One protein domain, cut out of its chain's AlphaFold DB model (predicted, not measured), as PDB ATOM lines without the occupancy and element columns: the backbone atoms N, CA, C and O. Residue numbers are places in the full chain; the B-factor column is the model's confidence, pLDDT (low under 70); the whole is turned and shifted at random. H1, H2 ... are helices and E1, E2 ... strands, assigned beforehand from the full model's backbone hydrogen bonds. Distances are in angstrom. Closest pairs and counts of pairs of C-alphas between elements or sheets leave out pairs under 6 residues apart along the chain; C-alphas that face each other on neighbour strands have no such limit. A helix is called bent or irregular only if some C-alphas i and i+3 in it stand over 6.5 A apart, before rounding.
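AT A GLANCE: This is residues 2 to 109 of the 155 residues of an uncharacterized protein of Micromonosporaceae bacterium (UniProt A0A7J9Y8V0). A loose, open frame: the kinked helix H1 makes one long side, H2 and H3 pack side by side at its far end, H4 sits alone, and two short strands, E1 and E2, pair the two ends of the printed part. Residues 11 to 23 run from E1 to the start of H1, and residues 58 to 72 reach toward the middle. The printed part has 108 residues with four named helices and two named strands, in the order E1 H1 H2 H3 H4 E2 along the chain; E1 and E2 make a parallel sheet, and the class is mostly helix, with helices holding 54 and strands 6 of the 60 residues in named elements. It is loose, with a radius of gyration of the C-alphas of 16.7 A and spans of 47 by 43 by 28 A.

IN THESE COORDINATES: E1 is residues 8 to 10, from C-alpha 8 at (-6.328, -23.452, -31.229). H1, residues 24 to 42, is 25.5 A long, with a kink of 47 degrees near residue 36. H2, residues 45 to 57, is 18.6 A, and H3, residues 73 to 86, is 20.4 A. H4 is residues 91 to 98. E2, residues 105 to 107, ends at C-alpha 107, (-9.399, -23.163, -36.550). H1, H3 and H4 are irregular: C-alphas 37 and 40 are 7.1 A apart, 82 and 85 7.1 A, 93 and 96 7.7 A.

HOW THE PARTS SIT: E1 and E2 are parallel at 37 degrees, with N 9 and O 105 2.9 A apart, within hydrogen-bond range; E1, H1 to H4 and E2 form a strand-helix-strand unit, two parallel neighbour strands with helices between. H1 and H2 touch only at the corner, closest at the C-alphas of Phe 41 and Ala 48, 4.3 A. H2 and H3 touch, closest at the C-alphas of Pro 45 and Val 79, 4.7 A, the same way at a shallow tilt of 34.8 degrees, only just short of steep. H1, with residues 41 to 42 alone, only just touches H3, with 3 pairs of C-alphas within 8 A, closest Arg 42 and Val 79, 6.6 A. H4 touches no helix. Every O i to N i+4 pair is within hydrogen-bond range in H2, but 12 of 15 in H1, 8 of 10 in H3 and 1 of 4 in H4, where 4 of 5 O i to N i+3 pairs are.

THE WHOLE: The C-alphas farthest apart, Ser 23 and Glu 92, are 47.3 A apart. The printed part has no cut; the links E1 to H1 and H2 to H3 are long. Mean pLDDT of the printed part is 89.5, and residues 2 to 6 are under 70.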
ATOM      1  N   PRO A   2      -3.715 -28.662 -29.113       36.53
ATOM      2  CA  PRO A   2      -3.352 -27.380 -29.702       36.53
ATOM      3  C   PRO A   2      -2.385 -27.627 -30.868       36.53
ATOM      4  O   PRO A   2      -1.311 -28.188 -30.659       36.53
ATOM      5  N   GLU A   3      -2.768 -27.244 -32.083       47.12
ATOM      6  CA  GLU A   3      -1.879 -27.288 -33.251       47.12
ATOM      7  C   GLU A   3      -0.853 -26.143 -33.118       47.12
ATOM      8  O   GLU A   3      -1.208 -24.969 -33.049       47.12
ATOM      9  N   SER A   4       0.429 -26.499 -33.016       43.75
ATOM     10  CA  SER A   4       1.533 -25.810 -32.309       43.75
ATOM     11  C   SER A   4       1.922 -24.347 -32.641       43.75
ATOM     12  O   SER A   4       2.979 -23.894 -32.208       43.75
ATOM     13  N   THR A   5       1.101 -23.543 -33.319       47.19
ATOM     14  CA  THR A   5       1.388 -22.100 -33.527       47.19
ATOM     15  C   THR A   5       0.217 -21.169 -33.238       47.19
ATOM     16  O   THR A   5       0.410 -19.983 -32.973       47.19
ATOM     17  N   ARG A   6      -1.005 -21.697 -33.215       54.31
ATOM     18  CA  ARG A   6      -2.199 -20.998 -32.749       54.31
ATOM     19  C   ARG A   6      -2.708 -21.849 -31.608       54.31
ATOM     20  O   ARG A   6      -2.920 -23.031 -31.821       54.31
ATOM     21  N   ASN A   7      -2.846 -21.304 -30.403       70.06
ATOM     22  CA  ASN A   7      -3.413 -22.028 -29.262       70.06
ATOM     23  C   ASN A   7      -4.896 -22.347 -29.541       70.06
ATOM     24  O   ASN A   7      -5.799 -21.685 -29.037       70.06
ATOM     25  N   ALA A   8      -5.120 -23.277 -30.461       80.81
ATOM     26  CA  ALA A   8      -6.328 -23.452 -31.229       80.81
ATOM     27  C   ALA A   8      -6.512 -24.932 -31.545       80.81
ATOM     28  O   ALA A   8      -5.549 -25.682 -31.707       80.81
ATOM     29  N   THR A   9      -7.770 -25.339 -31.636       83.88
ATOM     30  CA  THR A   9      -8.158 -26.687 -32.026       83.88
ATOM     31  C   THR A   9      -8.718 -26.661 -33.437       83.88
ATOM     32  O   THR A   9      -9.457 -25.743 -33.807       83.88
ATOM     33  N   LEU A  10      -8.387 -27.684 -34.219       84.88
ATOM     34  CA  LEU A  10      -9.017 -27.894 -35.511       84.88
ATOM     35  C   LEU A  10     -10.509 -28.195 -35.310       84.88
ATOM     36  O   LEU A  10     -10.874 -29.018 -34.465       84.88
ATOM     37  N   THR A  11     -11.370 -27.526 -36.071       84.25
ATOM     38  CA  THR A  11     -12.787 -27.875 -36.171       84.25
ATOM     39  C   THR A  11     -12.951 -29.044 -37.127       84.25
ATOM     40  O   THR A  11     -12.443 -28.994 -38.244       84.25
ATOM     41  N   GLY A  12     -13.692 -30.064 -36.707       79.88
ATOM     42  CA  GLY A  12     -14.174 -31.110 -37.604       79.88
ATOM     43  C   GLY A  12     -15.582 -30.815 -38.121       79.88
ATOM     44  O   GLY A  12     -16.126 -29.730 -37.922       79.88
ATOM     45  N   GLY A  13     -16.192 -31.825 -38.732       81.62
ATOM     46  CA  GLY A  13     -17.574 -31.788 -39.198       81.62
ATOM     47  C   GLY A  13     -17.699 -32.211 -40.654       81.62
ATOM     48  O   GLY A  13     -16.737 -32.656 -41.273       81.62
ATOM     49  N   ASN A  14     -18.907 -32.062 -41.186       81.94
ATOM     50  CA  ASN A  14     -19.208 -32.304 -42.589       81.94
ATOM     51  C   ASN A  14     -19.641 -30.991 -43.241       81.94
ATOM     52  O   ASN A  14     -20.324 -30.179 -42.617       81.94
ATOM     53  N   ALA A  15     -19.282 -30.811 -44.509       83.81
ATOM     54  CA  ALA A  15     -19.780 -29.721 -45.332       83.81
ATOM     55  C   ALA A  15     -20.636 -30.285 -46.468       83.81
ATOM     56  O   ALA A  15     -20.227 -31.209 -47.172       83.81
ATOM     57  N   TYR A  16     -21.807 -29.691 -46.684       88.75
ATOM     58  CA  TYR A  16     -22.587 -29.934 -47.889       88.75
ATOM     59  C   TYR A  16     -22.182 -28.924 -48.959       88.75
ATOM     60  O   TYR A  16     -22.415 -27.724 -48.816       88.75
ATOM     61  N   ILE A  17     -21.575 -29.415 -50.037       89.38
ATOM     62  CA  ILE A  17     -21.107 -28.590 -51.152       89.38
ATOM     63  C   ILE A  17     -21.983 -28.879 -52.367       89.38
ATOM     64  O   ILE A  17     -22.165 -30.031 -52.762       89.38
ATOM     65  N   PHE A  18     -22.516 -27.828 -52.985       91.12
ATOM     66  CA  PHE A  18     -23.308 -27.957 -54.203       91.12
ATOM     67  C   PHE A  18     -22.472 -27.692 -55.442       91.12
ATOM     68  O   PHE A  18     -21.603 -26.823 -55.458       91.12
ATOM     69  N   ASN A  19     -22.802 -28.398 -56.522       93.38
ATOM     70  CA  ASN A  19     -22.211 -28.115 -57.818       93.38
ATOM     71  C   ASN A  19     -22.591 -26.683 -58.250       93.38
ATOM     72  O   ASN A  19     -23.783 -26.404 -58.424       93.38
ATOM     73  N   PRO A  20     -21.617 -25.784 -58.488       91.81
ATOM     74  CA  PRO A  20     -21.908 -24.410 -58.897       91.81
ATOM     75  C   PRO A  20     -22.605 -24.334 -60.265       91.81
ATOM     76  O   PRO A  20     -23.197 -23.312 -60.597       91.81
ATOM     77  N   ARG A  21     -22.558 -25.414 -61.055       96.56
ATOM     78  CA  ARG A  21     -23.233 -25.547 -62.355       96.56
ATOM     79  C   ARG A  21     -24.641 -26.146 -62.263       96.56
ATOM     80  O   ARG A  21     -25.281 -26.297 -63.299       96.56
ATOM     81  N   ALA A  22     -25.113 -26.532 -61.076       97.25
ATOM     82  CA  ALA A  22     -26.481 -27.019 -60.895       97.25
ATOM     83  C   ALA A  22     -27.506 -25.917 -61.214       97.25
ATOM     84  O   ALA A  22     -27.237 -24.731 -61.007       97.25
ATOM     85  N   SER A  23     -28.690 -26.302 -61.698       97.69
ATOM     86  CA  SER A  23     -29.775 -25.341 -61.923       97.69
ATOM     87  C   SER A  23     -30.252 -24.737 -60.597       97.69
ATOM     88  O   SER A  23     -30.056 -25.316 -59.523       97.69
ATOM     89  N   LYS A  24     -30.928 -23.584 -60.653       96.19
ATOM     90  CA  LYS A  24     -31.494 -22.950 -59.449       96.19
ATOM     91  C   LYS A  24     -32.472 -23.879 -58.734       96.19
ATOM     92  O   LYS A  24     -32.462 -23.968 -57.512       96.19
ATOM     93  N   GLU A  25     -33.283 -24.605 -59.493       97.50
ATOM     94  CA  GLU A  25     -34.258 -25.562 -58.974       97.50
ATOM     95  C   GLU A  25     -33.558 -26.713 -58.243       97.50
ATOM     96  O   GLU A  25     -33.995 -27.109 -57.164       97.50
ATOM     97  N   GLN A  26     -32.437 -27.204 -58.783       97.56
ATOM     98  CA  GLN A  26     -31.626 -28.237 -58.133       97.56
ATOM     99  C   GLN A  26     -30.976 -27.725 -56.844       97.56
ATOM    100  O   GLN A  26     -30.996 -28.428 -55.838       97.56
ATOM    101  N   GLN A  27     -30.445 -26.500 -56.844       95.75
ATOM    102  CA  GLN A  27     -29.860 -25.886 -55.647       95.75
ATOM    103  C   GLN A  27     -30.909 -25.688 -54.543       95.75
ATOM    104  O   GLN A  27     -30.657 -26.017 -53.385       95.75
ATOM    105  N   VAL A  28     -32.113 -25.222 -54.895       95.75
ATOM    106  CA  VAL A  28     -33.231 -25.084 -53.947       95.75
ATOM    107  C   VAL A  28     -33.667 -26.446 -53.405       95.75
ATOM    108  O   VAL A  28     -33.869 -26.586 -52.200       95.75
ATOM    109  N   ALA A  29     -33.797 -27.460 -54.265       96.62
ATOM    110  CA  ALA A  29     -34.154 -28.809 -53.836       96.62
ATOM    111  C   ALA A  29     -33.106 -29.400 -52.881       96.62
ATOM    112  O   ALA A  29     -33.470 -29.967 -51.852       96.62
ATOM    113  N   ALA A  30     -31.819 -29.211 -53.176       95.19
ATOM    114  CA  ALA A  30     -30.729 -29.694 -52.340       95.19
ATOM    115  C   ALA A  30     -30.687 -28.985 -50.973       95.19
ATOM    116  O   ALA A  30     -30.531 -29.644 -49.948       95.19
ATOM    117  N   MET A  31     -30.921 -27.668 -50.931       94.75
ATOM    118  CA  MET A  31     -31.039 -26.926 -49.669       94.75
ATOM    119  C   MET A  31     -32.233 -27.402 -48.835       94.75
ATOM    120  O   MET A  31     -32.098 -27.616 -47.635       94.75
ATOM    121  N   ARG A  32     -33.398 -27.616 -49.460       95.88
ATOM    122  CA  ARG A  32     -34.578 -28.158 -48.762       95.88
ATOM    123  C   ARG A  32     -34.322 -29.555 -48.210       95.88
ATOM    124  O   ARG A  32     -34.767 -29.856 -47.111       95.88
ATOM    125  N   TYR A  33     -33.607 -30.389 -48.957       94.75
ATOM    126  CA  TYR A  33     -33.231 -31.717 -48.491       94.75
ATOM    127  C   TYR A  33     -32.348 -31.644 -47.239       94.75
ATOM    128  O   TYR A  33     -32.671 -32.275 -46.241       94.75
ATOM    129  N   ILE A  34     -31.287 -30.830 -47.251       94.31
ATOM    130  CA  ILE A  34     -30.416 -30.645 -46.076       94.31
ATOM    131  C   ILE A  34     -31.187 -30.051 -44.901       94.31
ATOM    132  O   ILE A  34     -30.982 -30.458 -43.761       94.31
ATOM    133  N   TRP A  35     -32.092 -29.107 -45.171       92.94
ATOM    134  CA  TRP A  35     -32.932 -28.536 -44.131       92.94
ATOM    135  C   TRP A  35     -33.708 -29.621 -43.384       92.94
ATOM    136  O   TRP A  35     -33.603 -29.707 -42.166       92.94
ATOM    137  N   GLU A  36     -34.434 -30.475 -44.108       91.94
ATOM    138  CA  GLU A  36     -35.241 -31.526 -43.482       91.94
ATOM    139  C   GLU A  36     -34.392 -32.642 -42.864       91.94
ATOM    140  O   GLU A  36     -34.774 -33.173 -41.828       91.94
ATOM    141  N   MET A  37     -33.269 -33.010 -43.487       89.44
ATOM    142  CA  MET A  37     -32.494 -34.189 -43.083       89.44
ATOM    143  C   MET A  37     -31.399 -33.903 -42.052       89.44
ATOM    144  O   MET A  37     -30.941 -34.844 -41.416       89.44
ATOM    145  N   ASP A  38     -30.941 -32.654 -41.905       87.94
ATOM    146  CA  ASP A  38     -29.800 -32.349 -41.025       87.94
ATOM    147  C   ASP A  38     -29.940 -31.065 -40.190       87.94
ATOM    148  O   ASP A  38     -29.377 -30.985 -39.100       87.94
ATOM    149  N   LEU A  39     -30.677 -30.042 -40.648       90.69
ATOM    150  CA  LEU A  39     -30.722 -28.752 -39.932       90.69
ATOM    151  C   LEU A  39     -31.960 -28.555 -39.060       90.69
ATOM    152  O   LEU A  39     -31.873 -27.884 -38.034       90.69
ATOM    153  N   ARG A  40     -33.112 -29.109 -39.441       93.38
ATOM    154  CA  ARG A  40     -34.392 -28.808 -38.790       93.38
ATOM    155  C   ARG A  40     -34.415 -29.205 -37.314       93.38
ATOM    156  O   ARG A  40     -34.773 -28.378 -36.481       93.38
ATOM    157  N   PHE A  41     -33.997 -30.424 -36.975       92.12
ATOM    158  CA  PHE A  41     -33.968 -30.885 -35.580       92.12
ATOM    159  C   PHE A  41     -32.971 -30.092 -34.718       92.12
ATOM    160  O   PHE A  41     -33.124 -30.012 -33.509       92.12
ATOM    161  N   ARG A  42     -31.987 -29.421 -35.331       91.62
ATOM    162  CA  ARG A  42     -31.009 -28.578 -34.623       91.62
ATOM    163  C   ARG A  42     -31.546 -27.194 -34.248       91.62
ATOM    164  O   ARG A  42     -30.835 -26.432 -33.596       91.62
ATOM    165  N   VAL A  43     -32.758 -26.838 -34.683       94.06
ATOM    166  CA  VAL A  43     -33.375 -25.526 -34.409       94.06
ATOM    167  C   VAL A  43     -34.827 -25.593 -33.942       94.06
ATOM    168  O   VAL A  43     -35.299 -24.644 -33.317       94.06
ATOM    169  N   ASP A  44     -35.540 -26.680 -34.243       95.81
ATOM    170  CA  ASP A  44     -36.923 -26.918 -33.833       95.81
ATOM    171  C   ASP A  44     -36.972 -27.946 -32.687       95.81
ATOM    172  O   ASP A  44     -36.756 -29.134 -32.939       95.81
ATOM    173  N   PRO A  45     -37.302 -27.535 -31.444       96.69
ATOM    174  CA  PRO A  45     -37.333 -28.428 -30.283       96.69
ATOM    175  C   PRO A  45     -38.267 -29.625 -30.456       96.69
ATOM    176  O   PRO A  45     -38.002 -30.700 -29.928       96.69
ATOM    177  N   LYS A  46     -39.359 -29.468 -31.213       97.19
ATOM    178  CA  LYS A  46     -40.269 -30.583 -31.467       97.19
ATOM    179  C   LYS A  46     -39.581 -31.661 -32.304       97.19
ATOM    180  O   LYS A  46     -39.605 -32.826 -31.925       97.19
ATOM    181  N   SER A  47     -38.964 -31.270 -33.417       96.31
ATOM    182  CA  SER A  47     -38.215 -32.206 -34.255       96.31
ATOM    183  C   SER A  47     -36.978 -32.767 -33.551       96.31
ATOM    184  O   SER A  47     -36.652 -33.919 -33.797       96.31
ATOM    185  N   ALA A  48     -36.337 -32.011 -32.652       96.12
ATOM    186  CA  ALA A  48     -35.263 -32.523 -31.796       96.12
ATOM    187  C   ALA A  48     -35.733 -33.679 -30.901       96.12
ATOM    188  O   ALA A  48     -35.106 -34.731 -30.875       96.12
ATOM    189  N   ALA A  49     -36.862 -33.505 -30.206       97.75
ATOM    190  CA  ALA A  49     -37.435 -34.551 -29.360       97.75
ATOM    191  C   ALA A  49     -37.845 -35.793 -30.170       97.75
ATOM    192  O   ALA A  49     -37.572 -36.907 -29.740       97.75
ATOM    193  N   GLU A  50     -38.468 -35.610 -31.340       96.75
ATOM    194  CA  GLU A  50     -38.852 -36.720 -32.229       96.75
ATOM    195  C   GLU A  50     -37.625 -37.517 -32.715       96.75
ATOM    196  O   GLU A  50     -37.645 -38.748 -32.701       96.75
ATOM    197  N   ASP A  51     -36.551 -36.825 -33.111       95.44
ATOM    198  CA  ASP A  51     -35.293 -37.444 -33.553       95.44
ATOM    199  C   ASP A  51     -34.566 -38.168 -32.408       95.44
ATOM    200  O   ASP A  51     -34.110 -39.303 -32.567       95.44
ATOM    201  N   ALA A  52     -34.518 -37.552 -31.224       97.00
ATOM    202  CA  ALA A  52     -33.926 -38.139 -30.029       97.00
ATOM    203  C   ALA A  52     -34.699 -39.376 -29.548       97.00
ATOM    204  O   ALA A  52     -34.086 -40.389 -29.211       97.00
ATOM    205  N   GLU A  53     -36.035 -39.332 -29.568       97.88
ATOM    206  CA  GLU A  53     -36.881 -40.483 -29.253       97.88
ATOM    207  C   GLU A  53     -36.618 -41.643 -30.216       97.88
ATOM    208  O   GLU A  53     -36.475 -42.785 -29.781       97.88
ATOM    209  N   GLU A  54     -36.553 -41.371 -31.522       96.50
ATOM    210  CA  GLU A  54     -36.285 -42.404 -32.523       96.50
ATOM    211  C   GLU A  54     -34.869 -42.973 -32.382       96.50
ATOM    212  O   GLU A  54     -34.695 -44.190 -32.378       96.50
ATOM    213  N   THR A  55     -33.871 -42.111 -32.170       96.56
ATOM    214  CA  THR A  55     -32.483 -42.521 -31.925       96.56
ATOM    215  C   THR A  55     -32.381 -43.414 -30.690       96.56
ATOM    216  O   THR A  55     -31.722 -44.450 -30.737       96.56
ATOM    217  N   ALA A  56     -33.079 -43.079 -29.603       97.56
ATOM    218  CA  ALA A  56     -33.066 -43.862 -28.370       97.56
ATOM    219  C   ALA A  56     -33.713 -45.258 -28.507       97.56
ATOM    220  O   ALA A  56     -33.523 -46.100 -27.625       97.56
ATOM    221  N   LYS A  57     -34.464 -45.535 -29.587       97.44
ATOM    222  CA  LYS A  57     -35.013 -46.877 -29.872       97.44
ATOM    223  C   LYS A  57     -33.968 -47.835 -30.442       97.44
ATOM    224  O   LYS A  57     -34.145 -49.048 -30.318       97.44
ATOM    225  N   ASP A  58     -32.904 -47.325 -31.063       96.50
ATOM    226  CA  ASP A  58     -31.774 -48.141 -31.506       96.50
ATOM    227  C   ASP A  58     -30.887 -48.481 -30.293       96.50
ATOM    228  O   ASP A  58     -30.418 -47.571 -29.609       96.50
ATOM    229  N   PRO A  59     -30.591 -49.768 -30.017       94.00
ATOM    230  CA  PRO A  59     -29.655 -50.160 -28.959       94.00
ATOM    231  C   PRO A  59     -28.260 -49.520 -29.057       94.00
ATOM    232  O   PRO A  59     -27.551 -49.461 -28.055       94.00
ATOM    233  N   ASN A  60     -27.852 -49.078 -30.250       96.00
ATOM    234  CA  ASN A  60     -26.592 -48.372 -30.496       96.00
ATOM    235  C   ASN A  60     -26.776 -46.856 -30.676       96.00
ATOM    236  O   ASN A  60     -25.793 -46.151 -30.914       96.00
ATOM    237  N   GLY A  61     -28.009 -46.350 -30.604       96.00
ATOM    238  CA  GLY A  61     -28.305 -44.931 -30.727       96.00
ATOM    239  C   GLY A  61     -27.846 -44.170 -29.490       96.00
ATOM    240  O   GLY A  61     -28.125 -44.567 -28.360       96.00
ATOM    241  N   LEU A  62     -27.131 -43.066 -29.700       96.19
ATOM    242  CA  LEU A  62     -26.589 -42.233 -28.628       96.19
ATOM    243  C   LEU A  62     -27.256 -40.859 -28.653       96.19
ATOM    244  O   LEU A  62     -27.158 -40.137 -29.645       96.19
ATOM    245  N   VAL A  63     -27.875 -40.480 -27.542       96.31
ATOM    246  CA  VAL A  63     -28.531 -39.184 -27.343       96.31
ATOM    247  C   VAL A  63     -27.860 -38.462 -26.181       96.31
ATOM    248  O   VAL A  63     -27.635 -39.051 -25.124       96.31
ATOM    249  N   GLY A  64     -27.554 -37.175 -26.371       92.88
ATOM    250  CA  GLY A  64     -26.948 -36.319 -25.344       92.88
ATOM    251  C   GLY A  64     -25.426 -36.176 -25.412       92.88
ATOM    252  O   GLY A  64     -24.829 -35.643 -24.475       92.88
ATOM    253  N   LEU A  65     -24.779 -36.620 -26.497       91.25
ATOM    254  CA  LEU A  65     -23.371 -36.294 -26.755       91.25
ATOM    255  C   LEU A  65     -23.207 -34.770 -26.891       91.25
ATOM    256  O   LEU A  65     -24.026 -34.145 -27.569       91.25
ATOM    257  N   PRO A  66     -22.158 -34.161 -26.314       87.75
ATOM    258  CA  PRO A  66     -21.925 -32.734 -26.483       87.75
ATOM    259  C   PRO A  66     -21.558 -32.422 -27.938       87.75
ATOM    260  O   PRO A  66     -20.804 -33.153 -28.585       87.75
ATOM    261  N   LYS A  67     -22.093 -31.315 -28.455       82.62
ATOM    262  CA  LYS A  67     -21.959 -30.899 -29.855       82.62
ATOM    263  C   LYS A  67     -21.449 -29.458 -29.910       82.62
ATOM    264  O   LYS A  67     -21.848 -28.622 -29.101       82.62
ATOM    265  N   LEU A  68     -20.623 -29.142 -30.908       85.06
ATOM    266  CA  LEU A  68     -20.385 -27.752 -31.296       85.06
ATOM    267  C   LEU A  68     -21.595 -27.270 -32.110       85.06
ATOM    268  O   LEU A  68     -21.836 -27.771 -33.210       85.06
ATOM    269  N   SER A  69     -22.376 -26.335 -31.565       84.00
ATOM    270  CA  SER A  69     -23.571 -25.835 -32.250       84.00
ATOM    271  C   SER A  69     -23.217 -24.879 -33.387       84.00
ATOM    272  O   SER A  69     -22.405 -23.970 -33.222       84.00
ATOM    273  N   ALA A  70     -23.878 -25.051 -34.534       81.81
ATOM    274  CA  ALA A  70     -23.874 -24.067 -35.617       81.81
ATOM    275  C   ALA A  70     -24.849 -22.901 -35.355       81.81
ATOM    276  O   ALA A  70     -24.865 -21.926 -36.108       81.81
ATOM    277  N   PHE A  71     -25.675 -23.002 -34.308       89.00
ATOM    278  CA  PHE A  71     -26.697 -22.025 -33.948       89.00
ATOM    279  C   PHE A  71     -26.367 -21.346 -32.615       89.00
ATOM    280  O   PHE A  71     -25.509 -21.784 -31.852       89.00
ATOM    281  N   GLY A  72     -27.043 -20.228 -32.343       89.00
ATOM    282  CA  GLY A  72     -26.825 -19.460 -31.121       89.00
ATOM    283  C   GLY A  72     -27.227 -20.218 -29.844       89.00
ATOM    284  O   GLY A  72     -28.048 -21.140 -29.900       89.00
ATOM    285  N   PRO A  73     -26.718 -19.787 -28.675       89.38
ATOM    286  CA  PRO A  73     -26.904 -20.488 -27.402       89.38
ATOM    287  C   PRO A  73     -28.377 -20.626 -26.989       89.38
ATOM    288  O   PRO A  73     -28.760 -21.640 -26.419       89.38
ATOM    289  N   GLU A  74     -29.227 -19.648 -27.315       93.69
ATOM    290  CA  GLU A  74     -30.664 -19.717 -27.013       93.69
ATOM    291  C   GLU A  74     -31.389 -20.816 -27.796       93.69
ATOM    292  O   GLU A  74     -32.308 -21.447 -27.276       93.69
ATOM    293  N   THR A  75     -31.003 -21.030 -29.056       94.31
ATOM    294  CA  THR A  75     -31.559 -22.107 -29.879       94.31
ATOM    295  C   THR A  75     -31.081 -23.449 -29.354       94.31
ATOM    296  O   THR A  75     -31.900 -24.344 -29.156       94.31
ATOM    297  N   GLN A  76     -29.782 -23.557 -29.056       91.88
ATOM    298  CA  GLN A  76     -29.198 -24.791 -28.544       91.88
ATOM    299  C   GLN A  76     -29.837 -25.210 -27.216       91.88
ATOM    300  O   GLN A  76     -30.275 -26.344 -27.097       91.88
ATOM    301  N   ALA A  77     -30.025 -24.281 -26.273       93.06
ATOM    302  CA  ALA A  77     -30.649 -24.585 -24.984       93.06
ATOM    303  C   ALA A  77     -32.082 -25.138 -25.113       93.06
ATOM    304  O   ALA A  77     -32.498 -25.978 -24.319       93.06
ATOM    305  N   LYS A  78     -32.854 -24.683 -26.112       96.06
ATOM    306  CA  LYS A  78     -34.211 -25.203 -26.364       96.06
ATOM    307  C   LYS A  78     -34.191 -26.609 -26.959       96.06
ATOM    308  O   LYS A  78     -35.088 -27.390 -26.663       96.06
ATOM    309  N   VAL A  79     -33.209 -26.898 -27.811       95.88
ATOM    310  CA  VAL A  79     -32.993 -28.232 -28.385       95.88
ATOM    311  C   VAL A  79     -32.535 -29.197 -27.296       95.88
ATOM    312  O   VAL A  79     -33.166 -30.230 -27.119       95.88
ATOM    313  N   ASP A  80     -31.538 -28.817 -26.495       93.81
ATOM    314  CA  ASP A  80     -31.013 -29.644 -25.401       93.81
ATOM    315  C   ASP A  80     -32.114 -30.021 -24.398       93.81
ATOM    316  O   ASP A  80     -32.251 -31.185 -24.030       93.81
ATOM    317  N   ALA A  81     -32.961 -29.058 -24.014       96.38
ATOM    318  CA  ALA A  81     -34.095 -29.308 -23.121       96.38
ATOM    319  C   ALA A  81     -35.146 -30.262 -23.721       96.38
ATOM    320  O   ALA A  81     -35.865 -30.934 -22.986       96.38
ATOM    321  N   ALA A  82     -35.268 -30.314 -25.050       97.69
ATOM    322  CA  ALA A  82     -36.177 -31.233 -25.726       97.69
ATOM    323  C   ALA A  82     -35.582 -32.642 -25.887       97.69
ATOM    324  O   ALA A  82     -36.330 -33.618 -25.854       97.69
ATOM    325  N   GLU A  83     -34.256 -32.754 -26.030       97.19
ATOM    326  CA  GLU A  83     -33.531 -34.033 -26.076       97.19
ATOM    327  C   GLU A  83     -33.374 -34.667 -24.672       97.19
ATOM    328  O   GLU A  83     -33.255 -35.888 -24.575       97.19
ATOM    329  N   GLU A  84     -33.413 -33.870 -23.589       96.88
ATOM    330  CA  GLU A  84     -33.157 -34.289 -22.192       96.88
ATOM    331  C   GLU A  84     -33.848 -35.606 -21.773       96.88
ATOM    332  O   GLU A  84     -33.160 -36.478 -21.234       96.88
ATOM    333  N   PRO A  85     -35.152 -35.836 -22.043       98.00
ATOM    334  CA  PRO A  85     -35.833 -37.066 -21.622       98.00
ATOM    335  C   PRO A  85     -35.286 -38.350 -22.261       98.00
ATOM    336  O   PRO A  85     -35.581 -39.444 -21.778       98.00
ATOM    337  N   PHE A  86     -34.532 -38.224 -23.352       97.88
ATOM    338  CA  PHE A  86     -34.020 -39.336 -24.153       97.88
ATOM    339  C   PHE A  86     -32.511 -39.540 -23.991       97.88
ATOM    340  O   PHE A  86     -31.961 -40.474 -24.572       97.88
ATOM    341  N   VAL A  87     -31.833 -38.691 -23.208       97.25
ATOM    342  CA  VAL A  87     -30.386 -38.777 -22.977       97.25
ATOM    343  C   VAL A  87     -30.023 -40.136 -22.388       97.25
ATOM    344  O   VAL A  87     -30.550 -40.557 -21.359       97.25
ATOM    345  N   ASN A  88     -29.085 -40.815 -23.044       96.88
ATOM    346  CA  ASN A  88     -28.655 -42.165 -22.680       96.88
ATOM    347  C   ASN A  88     -27.128 -42.312 -22.577       96.88
ATOM    348  O   ASN A  88     -26.626 -43.419 -22.378       96.88
ATOM    349  N   VAL A  89     -26.388 -41.202 -22.670       95.62
ATOM    350  CA  VAL A  89     -24.938 -41.165 -22.449       95.62
ATOM    351  C   VAL A  89     -24.588 -40.563 -21.081       95.62
ATOM    352  O   VAL A  89     -25.267 -39.644 -20.623       95.62
ATOM    353  N   PRO A  90     -23.498 -41.021 -20.436       95.06
ATOM    354  CA  PRO A  90     -22.964 -40.401 -19.223       95.06
ATOM    355  C   PRO A  90     -22.306 -39.053 -19.559       95.06
ATOM    356  O   PRO A  90     -21.122 -38.992 -19.905       95.06
ATOM    357  N   GLN A  91     -23.079 -37.965 -19.514       93.00
ATOM    358  CA  GLN A  91     -22.627 -36.624 -19.906       93.00
ATOM    359  C   GLN A  91     -21.451 -36.109 -19.058       93.00
ATOM    360  O   GLN A  91     -20.614 -35.353 -19.551       93.00
ATOM    361  N   GLU A  92     -21.318 -36.580 -17.819       93.81
ATOM    362  CA  GLU A  92     -20.205 -36.275 -16.920       93.81
ATOM    363  C   GLU A  92     -18.840 -36.688 -17.487       93.81
ATOM    364  O   GLU A  92     -17.842 -36.004 -17.249       93.81
ATOM    365  N   ASN A  93     -18.791 -37.737 -18.318       94.56
ATOM    366  CA  ASN A  93     -17.560 -38.164 -18.990       94.56
ATOM    367  C   ASN A  93     -17.058 -37.128 -20.004       94.56
ATOM    368  O   ASN A  93     -15.913 -37.202 -20.449       94.56
ATOM    369  N   TYR A  94     -17.896 -36.150 -20.355       91.38
ATOM    370  CA  TYR A  94     -17.587 -35.108 -21.318       91.38
ATOM    371  C   TYR A  94     -17.464 -33.712 -20.703       91.38
ATOM    372  O   TYR A  94     -17.273 -32.751 -21.450       91.38
ATOM    373  N   ALA A  95     -17.513 -33.576 -19.372       89.75
ATOM    374  CA  ALA A  95     -17.412 -32.278 -18.697       89.75
ATOM    375  C   ALA A  95     -16.175 -31.483 -19.156       89.75
ATOM    376  O   ALA A  95     -16.274 -30.315 -19.516       89.75
ATOM    377  N   GLY A  96     -15.023 -32.151 -19.296       89.06
ATOM    378  CA  GLY A  96     -13.796 -31.513 -19.785       89.06
ATOM    379  C   GLY A  96     -13.895 -30.933 -21.204       89.06
ATOM    380  O   GLY A  96     -13.211 -29.957 -21.501       89.06
ATOM    381  N   TYR A  97     -14.738 -31.503 -22.071       87.25
ATOM    382  CA  TYR A  97     -15.028 -30.942 -23.393       87.25
ATOM    383  C   TYR A  97     -16.032 -29.786 -23.291       87.25
ATOM    384  O   TYR A  97     -15.761 -28.701 -23.802       87.25
ATOM    385  N   ALA A  98     -17.162 -30.007 -22.612       85.56
ATOM    386  CA  ALA A  98     -18.255 -29.039 -22.520       85.56
ATOM    387  C   ALA A  98     -17.829 -27.734 -21.824       85.56
ATOM    388  O   ALA A  98     -18.082 -26.650 -22.350       85.56
ATOM    389  N   ASP A  99     -17.102 -27.833 -20.707       87.81
ATOM    390  CA  ASP A  99     -16.658 -26.683 -19.909       87.81
ATOM    391  C   ASP A  99     -15.661 -25.799 -20.667       87.81
ATOM    392  O   ASP A  99     -15.591 -24.590 -20.457       87.81
ATOM    393  N   ARG A 100     -14.872 -26.404 -21.561       86.31
ATOM    394  CA  ARG A 100     -13.794 -25.721 -22.283       86.31
ATOM    395  C   ARG A 100     -14.210 -25.228 -23.655       86.31
ATOM    396  O   ARG A 100     -13.497 -24.404 -24.212       86.31
ATOM    397  N   LEU A 101     -15.333 -25.691 -24.204       81.31
ATOM    398  CA  LEU A 101     -15.703 -25.451 -25.600       81.31
ATOM    399  C   LEU A 101     -15.701 -23.959 -25.975       81.31
ATOM    400  O   LEU A 101     -15.201 -23.594 -27.035       81.31
ATOM    401  N   ASN A 102     -16.182 -23.102 -25.071       80.25
ATOM    402  CA  ASN A 102     -16.248 -21.649 -25.265       80.25
ATOM    403  C   ASN A 102     -14.906 -20.925 -25.039       80.25
ATOM    404  O   ASN A 102     -14.785 -19.742 -25.350       80.25
ATOM    405  N   GLU A 103     -13.905 -21.612 -24.488       85.12
ATOM    406  CA  GLU A 103     -12.551 -21.093 -24.259       85.12
ATOM    407  C   GLU A 103     -11.597 -21.436 -25.415       85.12
ATOM    408  O   GLU A 103     -10.503 -20.874 -25.517       85.12
ATOM    409  N   LEU A 104     -11.983 -22.376 -26.285       83.00
ATOM    410  CA  LEU A 104     -11.146 -22.843 -27.385       83.00
ATOM    411  C   LEU A 104     -11.144 -21.836 -28.536       83.00
ATOM    412  O   LEU A 104     -12.186 -21.420 -29.039       83.00
ATOM    413  N   THR A 105      -9.950 -21.516 -29.035       88.06
ATOM    414  CA  THR A 105      -9.835 -20.892 -30.356       88.06
ATOM    415  C   THR A 105     -10.069 -21.970 -31.409       88.06
ATOM    416  O   THR A 105      -9.333 -22.953 -31.474       88.06
ATOM    417  N   LEU A 106     -11.097 -21.805 -32.230       85.44
ATOM    418  CA  LEU A 106     -11.427 -22.744 -33.298       85.44
ATOM    419  C   LEU A 106     -10.682 -22.364 -34.586       85.44
ATOM    420  O   LEU A 106     -10.671 -21.197 -34.975       85.44
ATOM    421  N   SER A 107     -10.059 -23.339 -35.249       86.06
ATOM    422  CA  SER A 107      -9.399 -23.163 -36.550       86.06
ATOM    423  C   SER A 107     -10.004 -24.103 -37.582       86.06
ATOM    424  O   SER A 107     -10.207 -25.277 -37.295       86.06
ATOM    425  N   SER A 108     -10.228 -23.610 -38.800       83.38
ATOM    426  CA  SER A 108     -10.577 -24.459 -39.939       83.38
ATOM    427  C   SER A 108      -9.363 -25.240 -40.449       83.38
ATOM    428  O   SER A 108      -8.214 -24.901 -40.135       83.38
ATOM    429  N   GLU A 109      -9.635 -26.240 -41.287       84.38
ATOM    430  CA  GLU A 109      -8.627 -26.912 -42.111       84.38
ATOM    431  C   GLU A 109      -7.885 -25.919 -43.024       84.38
ATOM    432  O   GLU A 109      -8.394 -24.813 -43.273       84.38
TER     433      GLU A 109